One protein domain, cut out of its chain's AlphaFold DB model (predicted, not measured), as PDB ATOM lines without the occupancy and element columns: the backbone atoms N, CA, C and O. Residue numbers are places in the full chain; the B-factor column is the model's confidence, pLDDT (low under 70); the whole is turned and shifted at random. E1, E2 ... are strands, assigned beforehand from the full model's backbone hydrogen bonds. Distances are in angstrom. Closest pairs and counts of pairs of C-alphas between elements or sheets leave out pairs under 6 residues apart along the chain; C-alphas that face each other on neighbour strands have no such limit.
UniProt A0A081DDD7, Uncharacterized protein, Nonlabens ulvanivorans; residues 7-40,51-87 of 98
ATOM      1  N   LEU A   7     -24.648  40.292 -37.696       89.94
ATOM      2  CA  LEU A   7     -25.490  40.747 -36.606       89.94
ATOM      3  C   LEU A   7     -25.670  39.597 -35.618       89.94
ATOM      4  O   LEU A   7     -26.068  38.495 -35.994       89.94
ATOM      5  N   GLN A   8     -25.414  39.896 -34.349       92.88
ATOM      6  CA  GLN A   8     -25.697  39.009 -33.235       92.88
ATOM      7  C   GLN A   8     -26.869  39.581 -32.438       92.88
ATOM      8  O   GLN A   8     -26.853  40.755 -32.062       92.88
ATOM      9  N   LEU A   9     -27.876  38.752 -32.182       94.31
ATOM     10  CA  LEU A   9     -28.961  39.028 -31.249       94.31
ATOM     11  C   LEU A   9     -28.772  38.135 -30.030       94.31
ATOM     12  O   LEU A   9     -28.600  36.928 -30.177       94.31
ATOM     13  N   VAL A  10     -28.829  38.725 -28.841       96.06
ATOM     14  CA  VAL A  10     -28.798  38.001 -27.567       96.06
ATOM     15  C   VAL A  10     -30.157  38.187 -26.914       96.06
ATOM     16  O   VAL A  10     -30.587  39.327 -26.734       96.06
ATOM     17  N   CYS A  11     -30.842  37.092 -26.591       95.12
ATOM     18  CA  CYS A  11     -32.108  37.180 -25.881       95.12
ATOM     19  C   CYS A  11     -31.867  37.107 -24.381       95.12
ATOM     20  O   CYS A  11     -31.257  36.163 -23.883       95.12
ATOM     21  N   THR A  12     -32.356  38.112 -23.666       94.25
ATOM     22  CA  THR A  12     -32.273  38.168 -22.206       94.25
ATOM     23  C   THR A  12     -33.498  37.549 -21.546       94.25
ATOM     24  O   THR A  12     -33.372  36.957 -20.481       94.25
ATOM     25  N   GLU A  13     -34.676  37.665 -22.169       92.00
ATOM     26  CA  GLU A  13     -35.949  37.172 -21.637       92.00
ATOM     27  C   GLU A  13     -36.935  36.838 -22.766       92.00
ATOM     28  O   GLU A  13     -36.969  37.503 -23.800       92.00
ATOM     29  N   GLY A  14     -37.789  35.832 -22.553       90.19
ATOM     30  CA  GLY A  14     -38.922  35.555 -23.440       90.19
ATOM     31  C   GLY A  14     -38.593  34.830 -24.752       90.19
ATOM     32  O   GLY A  14     -39.488  34.707 -25.588       90.19
ATOM     33  N   CYS A  15     -37.373  34.312 -24.937       92.31
ATOM     34  CA  CYS A  15     -37.011  33.472 -26.087       92.31
ATOM     35  C   CYS A  15     -36.600  32.056 -25.677       92.31
ATOM     36  O   CYS A  15     -36.122  31.815 -24.574       92.31
ATOM     37  N   ALA A  16     -36.745  31.120 -26.614       91.69
ATOM     38  CA  ALA A  16     -36.237  29.753 -26.525       91.69
ATOM     39  C   ALA A  16     -34.759  29.634 -26.947       91.69
ATOM     40  O   ALA A  16     -34.187  28.549 -26.886       91.69
ATOM     41  N   TRP A  17     -34.161  30.730 -27.414       93.00
ATOM     42  CA  TRP A  17     -32.775  30.824 -27.857       93.00
ATOM     43  C   TRP A  17     -32.025  31.860 -27.022       93.00
ATOM     44  O   TRP A  17     -32.601  32.870 -26.631       93.00
ATOM     45  N   GLU A  18     -30.734  31.629 -26.785       95.00
ATOM     46  CA  GLU A  18     -29.864  32.576 -26.073       95.00
ATOM     47  C   GLU A  18     -29.181  33.551 -27.035       95.00
ATOM     48  O   GLU A  18     -29.087  34.746 -26.770       95.00
ATOM     49  N   THR A  19     -28.701  33.057 -28.179       96.25
ATOM     50  CA  THR A  19     -28.006  33.861 -29.187       96.25
ATOM     51  C   THR A  19     -28.371  33.408 -30.596       96.25
ATOM     52  O   THR A  19     -28.408  32.215 -30.886       96.25
ATOM     53  N   LEU A  20     -28.588  34.377 -31.482       94.25
ATOM     54  CA  LEU A  20     -28.675  34.188 -32.927       94.25
ATOM     55  C   LEU A  20     -27.569  35.004 -33.590       94.25
ATOM     56  O   LEU A  20     -27.437  36.191 -33.298       94.25
ATOM     57  N   SER A  21     -26.835  34.396 -34.517       92.94
ATOM     58  CA  SER A  21     -25.820  35.076 -35.327       92.94
ATOM     59  C   SER A  21     -26.088  34.822 -36.799       92.94
ATOM     60  O   SER A  21     -26.291  33.679 -37.214       92.94
ATOM     61  N   PHE A  22     -26.142  35.889 -37.587       90.19
ATOM     62  CA  PHE A  22     -26.422  35.808 -39.015       90.19
ATOM     63  C   PHE A  22     -25.908  37.044 -39.749       90.19
ATOM     64  O   PHE A  22     -25.799  38.136 -39.192       90.19
ATOM     65  N   THR A  23     -25.626  36.875 -41.036       87.88
ATOM     66  CA  THR A  23     -25.183  37.966 -41.902       87.88
ATOM     67  C   THR A  23     -26.376  38.657 -42.544       87.88
ATOM     68  O   THR A  23     -27.288  38.009 -43.065       87.88
ATOM     69  N   LEU A  24     -26.355  39.988 -42.537       86.06
ATOM     70  CA  LEU A  24     -27.263  40.810 -43.327       86.06
ATOM     71  C   LEU A  24     -26.589  41.169 -44.651       86.06
ATOM     72  O   LEU A  24     -25.518  41.780 -44.667       86.06
ATOM     73  N   SER A  25     -27.219  40.826 -45.770       78.50
ATOM     74  CA  SER A  25     -26.778  41.276 -47.090       78.50
ATOM     75  C   SER A  25     -27.740  42.327 -47.652       78.50
ATOM     76  O   SER A  25     -28.913  42.371 -47.294       78.50
ATOM     77  N   ASN A  26     -27.238  43.202 -48.528       68.75
ATOM     78  CA  ASN A  26     -28.038  44.285 -49.118       68.75
ATOM     79  C   ASN A  26     -29.122  43.779 -50.093       68.75
ATOM     80  O   ASN A  26     -29.977  44.559 -50.498       68.75
ATOM     81  N   ASN A  27     -29.048  42.508 -50.501       65.19
ATOM     82  CA  ASN A  27     -29.832  41.942 -51.600       65.19
ATOM     83  C   ASN A  27     -30.746  40.791 -51.143       65.19
ATOM     84  O   ASN A  27     -31.413  40.184 -51.978       65.19
ATOM     85  N   GLU A  28     -30.730  40.432 -49.857       61.50
ATOM     86  CA  GLU A  28     -31.566  39.359 -49.314       61.50
ATOM     87  C   GLU A  28     -32.837  39.900 -48.662       61.50
ATOM     88  O   GLU A  28     -32.884  41.027 -48.174       61.50
ATOM     89  N   ASN A  29     -33.851  39.036 -48.638       68.00
ATOM     90  CA  ASN A  29     -35.113  39.254 -47.943       68.00
ATOM     91  C   ASN A  29     -34.888  39.520 -46.448       68.00
ATOM     92  O   ASN A  29     -33.977  38.943 -45.843       68.00
ATOM     93  N   ASP A  30     -35.769  40.327 -45.852       78.38
ATOM     94  CA  ASP A  30     -35.806  40.585 -44.416       78.38
ATOM     95  C   ASP A  30     -35.668  39.281 -43.613       78.38
ATOM     96  O   ASP A  30     -36.372  38.294 -43.860       78.38
ATOM     97  N   ARG A  31     -34.783  39.272 -42.612       89.38
ATOM     98  CA  ARG A  31     -34.701  38.143 -41.680       89.38
ATOM     99  C   ARG A  31     -35.808  38.308 -40.650       89.38
ATOM    100  O   ARG A  31     -35.825  39.291 -39.918       89.38
ATOM    101  N   MET A  32     -36.741  37.365 -40.597       91.62
ATOM    102  CA  MET A  32     -37.803  37.379 -39.588       91.62
ATOM    103  C   MET A  32     -37.310  36.750 -38.289       91.62
ATOM    104  O   MET A  32     -36.655  35.712 -38.332       91.62
ATOM    105  N   VAL A  33     -37.639  37.355 -37.150       92.75
ATOM    106  CA  VAL A  33     -37.218  36.921 -35.814       92.75
ATOM    107  C   VAL A  33     -38.426  36.853 -34.885       92.75
ATOM    108  O   VAL A  33     -39.221  37.794 -34.814       92.75
ATOM    109  N   ASN A  34     -38.551  35.750 -34.151       92.44
ATOM    110  CA  ASN A  34     -39.502  35.595 -33.049       92.44
ATOM    111  C   ASN A  34     -38.847  34.879 -31.850       92.44
ATOM    112  O   ASN A  34     -37.654  34.567 -31.869       92.44
ATOM    113  N   ALA A  35     -39.633  34.569 -30.816       91.44
ATOM    114  CA  ALA A  35     -39.158  33.864 -29.622       91.44
ATOM    115  C   ALA A  35     -38.563  32.467 -29.891       91.44
ATOM    116  O   ALA A  35     -37.892  31.921 -29.020       91.44
ATOM    117  N   TYR A  36     -38.765  31.884 -31.075       90.25
ATOM    118  CA  TYR A  36     -38.250  30.565 -31.448       90.25
ATOM    119  C   TYR A  36     -37.004  30.626 -32.340       90.25
ATOM    120  O   TYR A  36     -36.267  29.645 -32.394       90.25
ATOM    121  N   GLY A  37     -36.724  31.757 -32.998       91.50
ATOM    122  CA  GLY A  37     -35.499  31.936 -33.780       91.50
ATOM    123  C   GLY A  37     -35.693  32.774 -35.042       91.50
ATOM    124  O   GLY A  37     -36.473  33.725 -35.052       91.50
ATOM    125  N   LEU A  38     -34.962  32.409 -36.103       90.44
ATOM    126  CA  LEU A  38     -34.966  33.076 -37.413       90.44
ATOM    127  C   LEU A  38     -35.856  32.366 -38.439       90.44
ATOM    128  O   LEU A  38     -35.957  31.142 -38.433       90.44
ATOM    129  N   ASN A  39     -36.404  33.135 -39.387       74.88
ATOM    130  CA  ASN A  39     -37.152  32.670 -40.566       74.88
ATOM    131  C   ASN A  39     -38.286  31.689 -40.225       74.88
ATOM    132  O   ASN A  39     -38.559  30.744 -40.968       74.88
ATOM    133  N   VAL A  40     -38.943  31.909 -39.087       65.06
ATOM    134  CA  VAL A  40     -40.025  31.050 -38.611       65.06
ATOM    135  C   VAL A  40     -41.292  31.335 -39.418       65.06
ATOM    136  O   VAL A  40     -41.760  32.469 -39.493       65.06
ATOM    137  N   GLY A  51     -44.142  30.223 -21.489       80.25
ATOM    138  CA  GLY A  51     -43.617  31.498 -20.973       80.25
ATOM    139  C   GLY A  51     -42.787  32.286 -21.995       80.25
ATOM    140  O   GLY A  51     -41.999  33.147 -21.621       80.25
ATOM    141  N   LEU A  52     -42.946  31.976 -23.285       87.38
ATOM    142  CA  LEU A  52     -42.268  32.664 -24.380       87.38
ATOM    143  C   LEU A  52     -43.025  33.933 -24.767       87.38
ATOM    144  O   LEU A  52     -44.258  33.967 -24.749       87.38
ATOM    145  N   ALA A  53     -42.285  34.972 -25.139       88.50
ATOM    146  CA  ALA A  53     -42.861  36.225 -25.589       88.50
ATOM    147  C   ALA A  53     -43.520  36.059 -26.966       88.50
ATOM    148  O   ALA A  53     -43.038  35.339 -27.842       88.50
ATOM    149  N   LEU A  54     -44.626  36.769 -27.176       88.25
ATOM    150  CA  LEU A  54     -45.317  36.813 -28.460       88.25
ATOM    151  C   LEU A  54     -44.836  38.038 -29.231       88.25
ATOM    152  O   LEU A  54     -45.355  39.129 -29.027       88.25
ATOM    153  N   PHE A  55     -43.854  37.856 -30.111       90.44
ATOM    154  CA  PHE A  55     -43.393  38.896 -31.027       90.44
ATOM    155  C   PHE A  55     -43.011  38.305 -32.384       90.44
ATOM    156  O   PHE A  55     -42.629  37.142 -32.486       90.44
ATOM    157  N   LEU A  56     -43.095  39.130 -33.420       92.00
ATOM    158  CA  LEU A  56     -42.528  38.879 -34.735       92.00
ATOM    159  C   LEU A  56     -42.052  40.215 -35.295       92.00
ATOM    160  O   LEU A  56     -42.845  41.156 -35.404       92.00
ATOM    161  N   PHE A  57     -40.779  40.294 -35.661       93.69
ATOM    162  CA  PHE A  57     -40.233  41.442 -36.371       93.69
ATOM    163  C   PHE A  57     -39.303  40.999 -37.494       93.69
ATOM    164  O   PHE A  57     -38.753  39.900 -37.472       93.69
ATOM    165  N   SER A  58     -39.133  41.865 -38.483       93.00
ATOM    166  CA  SER A  58     -38.143  41.710 -39.540       93.00
ATOM    167  C   SER A  58     -36.911  42.558 -39.215       93.00
ATOM    168  O   SER A  58     -37.035  43.623 -38.607       93.00
ATOM    169  N   VAL A  59     -35.719  42.086 -39.576       92.56
ATOM    170  CA  VAL A  59     -34.477  42.858 -39.511       92.56
ATOM    171  C   VAL A  59     -33.835  42.924 -40.885       92.56
ATOM    172  O   VAL A  59     -33.655  41.911 -41.566       92.56
ATOM    173  N   GLN A  60     -33.464  44.141 -41.268       90.31
ATOM    174  CA  GLN A  60     -32.744  44.419 -42.498       90.31
ATOM    175  C   GLN A  60     -31.697  45.510 -42.285       90.31
ATOM    176  O   GLN A  60     -31.759  46.313 -41.346       90.31
ATOM    177  N   LYS A  61     -30.728  45.560 -43.194       88.12
ATOM    178  CA  LYS A  61     -29.774  46.662 -43.250       88.12
ATOM    179  C   LYS A  61     -30.437  47.882 -43.892       88.12
ATOM    180  O   LYS A  61     -31.140  47.757 -44.888       88.12
ATOM    181  N   SER A  62     -30.183  49.064 -43.337       85.88
ATOM    182  CA  SER A  62     -30.700  50.337 -43.848       85.88
ATOM    183  C   SER A  62     -29.558  51.348 -43.922       85.88
ATOM    184  O   SER A  62     -29.165  51.945 -42.920       85.88
ATOM    185  N   GLY A  63     -28.944  51.479 -45.103       84.19
ATOM    186  CA  GLY A  63     -27.740  52.292 -45.300       84.19
ATOM    187  C   GLY A  63     -26.601  51.890 -44.352       84.19
ATOM    188  O   GLY A  63     -26.105  50.762 -44.403       84.19
ATOM    189  N   ASN A  64     -26.210  52.814 -43.468       81.00
ATOM    190  CA  ASN A  64     -25.182  52.608 -42.435       81.00
ATOM    191  C   ASN A  64     -25.753  52.098 -41.094       81.00
ATOM    192  O   ASN A  64     -25.050  52.080 -40.082       81.00
ATOM    193  N   GLY A  65     -27.033  51.738 -41.050       88.12
ATOM    194  CA  GLY A  65     -27.733  51.292 -39.851       88.12
ATOM    195  C   GLY A  65     -28.552  50.024 -40.071       88.12
ATOM    196  O   GLY A  65     -28.377  49.285 -41.042       88.12
ATOM    197  N   LEU A  66     -29.445  49.785 -39.122       90.75
ATOM    198  CA  LEU A  66     -30.403  48.694 -39.084       90.75
ATOM    199  C   LEU A  66     -31.812  49.271 -39.088       90.75
ATOM    200  O   LEU A  66     -32.070  50.306 -38.467       90.75
ATOM    201  N   GLN A  67     -32.715  48.557 -39.747       93.06
ATOM    202  CA  GLN A  67     -34.146  48.747 -39.590       93.06
ATOM    203  C   GLN A  67     -34.753  47.474 -39.011       93.06
ATOM    204  O   GLN A  67     -34.515  46.380 -39.531       93.06
ATOM    205  N   LEU A  68     -35.552  47.637 -37.958       95.12
ATOM    206  CA  LEU A  68     -36.451  46.606 -37.456       95.12
ATOM    207  C   LEU A  68     -37.881  46.983 -37.816       95.12
ATOM    208  O   LEU A  68     -38.286  48.117 -37.556       95.12
ATOM    209  N   LYS A  69     -38.643  46.043 -38.377       94.69
ATOM    210  CA  LYS A  69     -40.069  46.232 -38.668       94.69
ATOM    211  C   LYS A  69     -40.917  45.314 -37.809       94.69
ATOM    212  O   LYS A  69     -40.777  44.096 -37.888       94.69
ATOM    213  N   GLY A  70     -41.787  45.890 -36.994       93.94
ATOM    214  CA  GLY A  70     -42.716  45.158 -36.148       93.94
ATOM    215  C   GLY A  70     -43.841  44.569 -36.989       93.94
ATOM    216  O   GLY A  70     -44.513  45.292 -37.719       93.94
ATOM    217  N   ILE A  71     -44.044  43.254 -36.901       91.44
ATOM    218  CA  ILE A  71     -45.102  42.541 -37.633       91.44
ATOM    219  C   ILE A  71     -46.209  42.116 -36.660       91.44
ATOM    220  O   ILE A  71     -47.389  42.322 -36.936       91.44
ATOM    221  N   LYS A  72     -45.845  41.540 -35.505       90.00
ATOM    222  CA  LYS A  72     -46.782  41.147 -34.435       90.00
ATOM    223  C   LYS A  72     -46.160  41.376 -33.058       90.00
ATOM    224  O   LYS A  72     -44.957  41.199 -32.887       90.00
ATOM    225  N   GLY A  73     -46.984  41.726 -32.070       88.62
ATOM    226  CA  GLY A  73     -46.588  41.729 -30.655       88.62
ATOM    227  C   GLY A  73     -45.575  42.802 -30.231       88.62
ATOM    228  O   GLY A  73     -45.028  42.720 -29.137       88.62
ATOM    229  N   THR A  74     -45.340  43.807 -31.074       93.19
ATOM    230  CA  THR A  74     -44.494  44.980 -30.802       93.19
ATOM    231  C   THR A  74     -45.356  46.249 -30.805       93.19
ATOM    232  O   THR A  74     -46.349  46.319 -31.531       93.19
ATOM    233  N   ARG A  75     -45.025  47.267 -29.992       95.81
ATOM    234  CA  ARG A  75     -45.745  48.568 -30.002       95.81
ATOM    235  C   ARG A  75     -45.285  49.516 -31.106       95.81
ATOM    236  O   ARG A  75     -45.916  50.549 -31.318       95.81
ATOM    237  N   TRP A  76     -44.179  49.199 -31.761       97.06
ATOM    238  CA  TRP A  76     -43.577  49.991 -32.824       97.06
ATOM    239  C   TRP A  76     -43.769  49.295 -34.173       97.06
ATOM    240  O   TRP A  76     -43.733  48.071 -34.254       97.06
ATOM    241  N   THR A  77     -43.959  50.078 -35.236       96.00
ATOM    242  CA  THR A  77     -43.982  49.558 -36.615       96.00
ATOM    243  C   THR A  77     -42.581  49.516 -37.203       96.00
ATOM    244  O   THR A  77     -42.217  48.540 -37.844       96.00
ATOM    245  N   ASP A  78     -41.771  50.537 -36.926       96.12
ATOM    246  CA  ASP A  78     -40.427  50.695 -37.465       96.12
ATOM    247  C   ASP A  78     -39.493  51.275 -36.404       96.12
ATOM    248  O   ASP A  78     -39.801  52.287 -35.771       96.12
ATOM    249  N   LEU A  79     -38.312  50.680 -36.266       96.56
ATOM    250  CA  LEU A  79     -37.182  51.252 -35.540       96.56
ATOM    251  C   LEU A  79     -36.000  51.366 -36.493       96.56
ATOM    252  O   LEU A  79     -35.653  50.400 -37.168       96.56
ATOM    253  N   ASN A  80     -35.361  52.534 -36.526       94.44
ATOM    254  CA  ASN A  80     -34.175  52.788 -37.339       94.44
ATOM    255  C   ASN A  80     -33.057  53.319 -36.447       94.44
ATOM    256  O   ASN A  80     -33.222  54.345 -35.788       94.44
ATOM    257  N   PHE A  81     -31.926  52.620 -36.413       93.69
ATOM    258  CA  PHE A  81     -30.789  52.992 -35.573       93.69
ATOM    259  C   PHE A  81     -29.476  52.433 -36.123       93.69
ATOM    260  O   PHE A  81     -29.459  51.524 -36.949       93.69
ATOM    261  N   SER A  82     -28.350  52.962 -35.651       90.19
ATOM    262  CA  SER A  82     -27.017  52.457 -35.993       90.19
ATOM    263  C   SER A  82     -26.332  51.905 -34.753       90.19
ATOM    264  O   SER A  82     -26.348  52.530 -33.695       90.19
ATOM    265  N   LEU A  83     -25.673  50.758 -34.900       87.81
ATOM    266  CA  LEU A  83     -24.822  50.183 -33.860       87.81
ATOM    267  C   LEU A  83     -23.398  50.719 -33.999       87.81
ATOM    268  O   LEU A  83     -22.829  50.680 -35.093       87.81
ATOM    269  N   ARG A  84     -22.796  51.160 -32.893       84.19
ATOM    270  CA  ARG A  84     -21.357  51.466 -32.856       84.19
ATOM    271  C   ARG A  84     -20.575  50.182 -32.567       84.19
ATOM    272  O   ARG A  84     -21.115  49.242 -31.984       84.19
ATOM    273  N   LYS A  85     -19.309  50.127 -32.996       79.62
ATOM    274  CA  LYS A  85     -18.417  49.002 -32.669       79.62
ATOM    275  C   LYS A  85     -18.357  48.848 -31.143       79.62
ATOM    276  O   LYS A  85     -18.282  49.855 -30.440       79.62
ATOM    277  N   ASP A  86     -18.491  47.613 -30.669       81.38
ATOM    278  CA  ASP A  86     -18.459  47.234 -29.248       81.38
ATOM    279  C   ASP A  86     -19.503  47.934 -28.351       81.38
ATOM    280  O   ASP A  86     -19.367  47.963 -27.129       81.38
ATOM    281  N   LYS A  87     -20.568  48.493 -28.945       88.56
ATOM    282  CA  LYS A  87     -21.710  49.067 -28.221       88.56
ATOM    283  C   LYS A  87     -23.013  48.441 -28.723       88.56
ATOM    284  O   LYS A  87     -23.511  48.859 -29.776       88.56
TER     285      LYS A  87
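This is residues 7 to 40 and 51 to 87 of the 98 residues of an uncharacterized protein of Nonlabens ulvanivorans (UniProt A0A081DDD7). A twisted antiparallel sheet of four strands, E3, E4, E5 and E6, makes a wall, and a small two-stranded hairpin, E1 and E2, lies across a gap from one face of it, towards the E3 edge, with the two sheets only partly face to face. The printed part has 71 residues with no named helix and six named strands, E1 to E6 in order along the chain. The large sheet runs E3, E4, E5, E6 and the small one E1, E2, both antiparallel. The class is all strand, though under half of the residues, 32 of 71, are in named strands. The whole is compact, with a radius of gyration of the C-alphas of 12.1 A and spans of 35 by 25 by 21 A.

In the large sheet E4, residues 56 to 62, and E5, residues 65 to 72, are inner strands and form a hairpin; they are antiparallel at 159 degrees, with N 58 and O 69 2.8 A apart, within hydrogen-bond range. E6, residues 78 to 81, is an edge strand and forms a hairpin with E5, antiparallel at 158 degrees, with N 68 and O 79 at 2.9 A. E4, E5 and E6 form a meander, each strand the antiparallel neighbour of the one before. E3, residues 31 to 34, is the other edge strand, antiparallel to E4 at 148 degrees, with N 33 and O 57 at 2.8 A. Residues 33 to 34 of E3 also pair, antiparallel, with residues 37 to 38. The sheet is only just strongly twisted, its C-alphas lying up to 4.5 A off the best plane. E1, residues 7 to 10, and E2, residues 19 to 23, form a hairpin, antiparallel at 170 degrees, with N 9 and O 20 at 2.8 A. E1 and E2 are each apart from E3, E4, E5 and E6.

E5 is the longest strand, 22.3 A from first to last C-alpha, and E4 measures 18.8 A. E2 measures 13.7 A, E3 10.2 A, E6 10.1 A and E1 10.0 A. E1 begins at C-alpha 7 (-25.490, 40.747, -36.606). E5 begins at C-alpha 65 (-27.733, 51.292, -39.851), and E6 ends at C-alpha 81 (-30.789, 52.992, -35.573).

The two C-alphas farthest apart are those of Gly 51 and Gly 63, 35.7 A. Residues 41 to 50 are not printed, and C-alphas 40 and 51 are 18.0 A apart across this cut, which falls in the link from E3 to E4. The links E4 to E5 and E5 to E6 are tight, and the links E1 to E2 and E2 to E3 are short. The mean pLDDT of the printed part is 88.6; residues 26 to 29 and residue 40 are under 70.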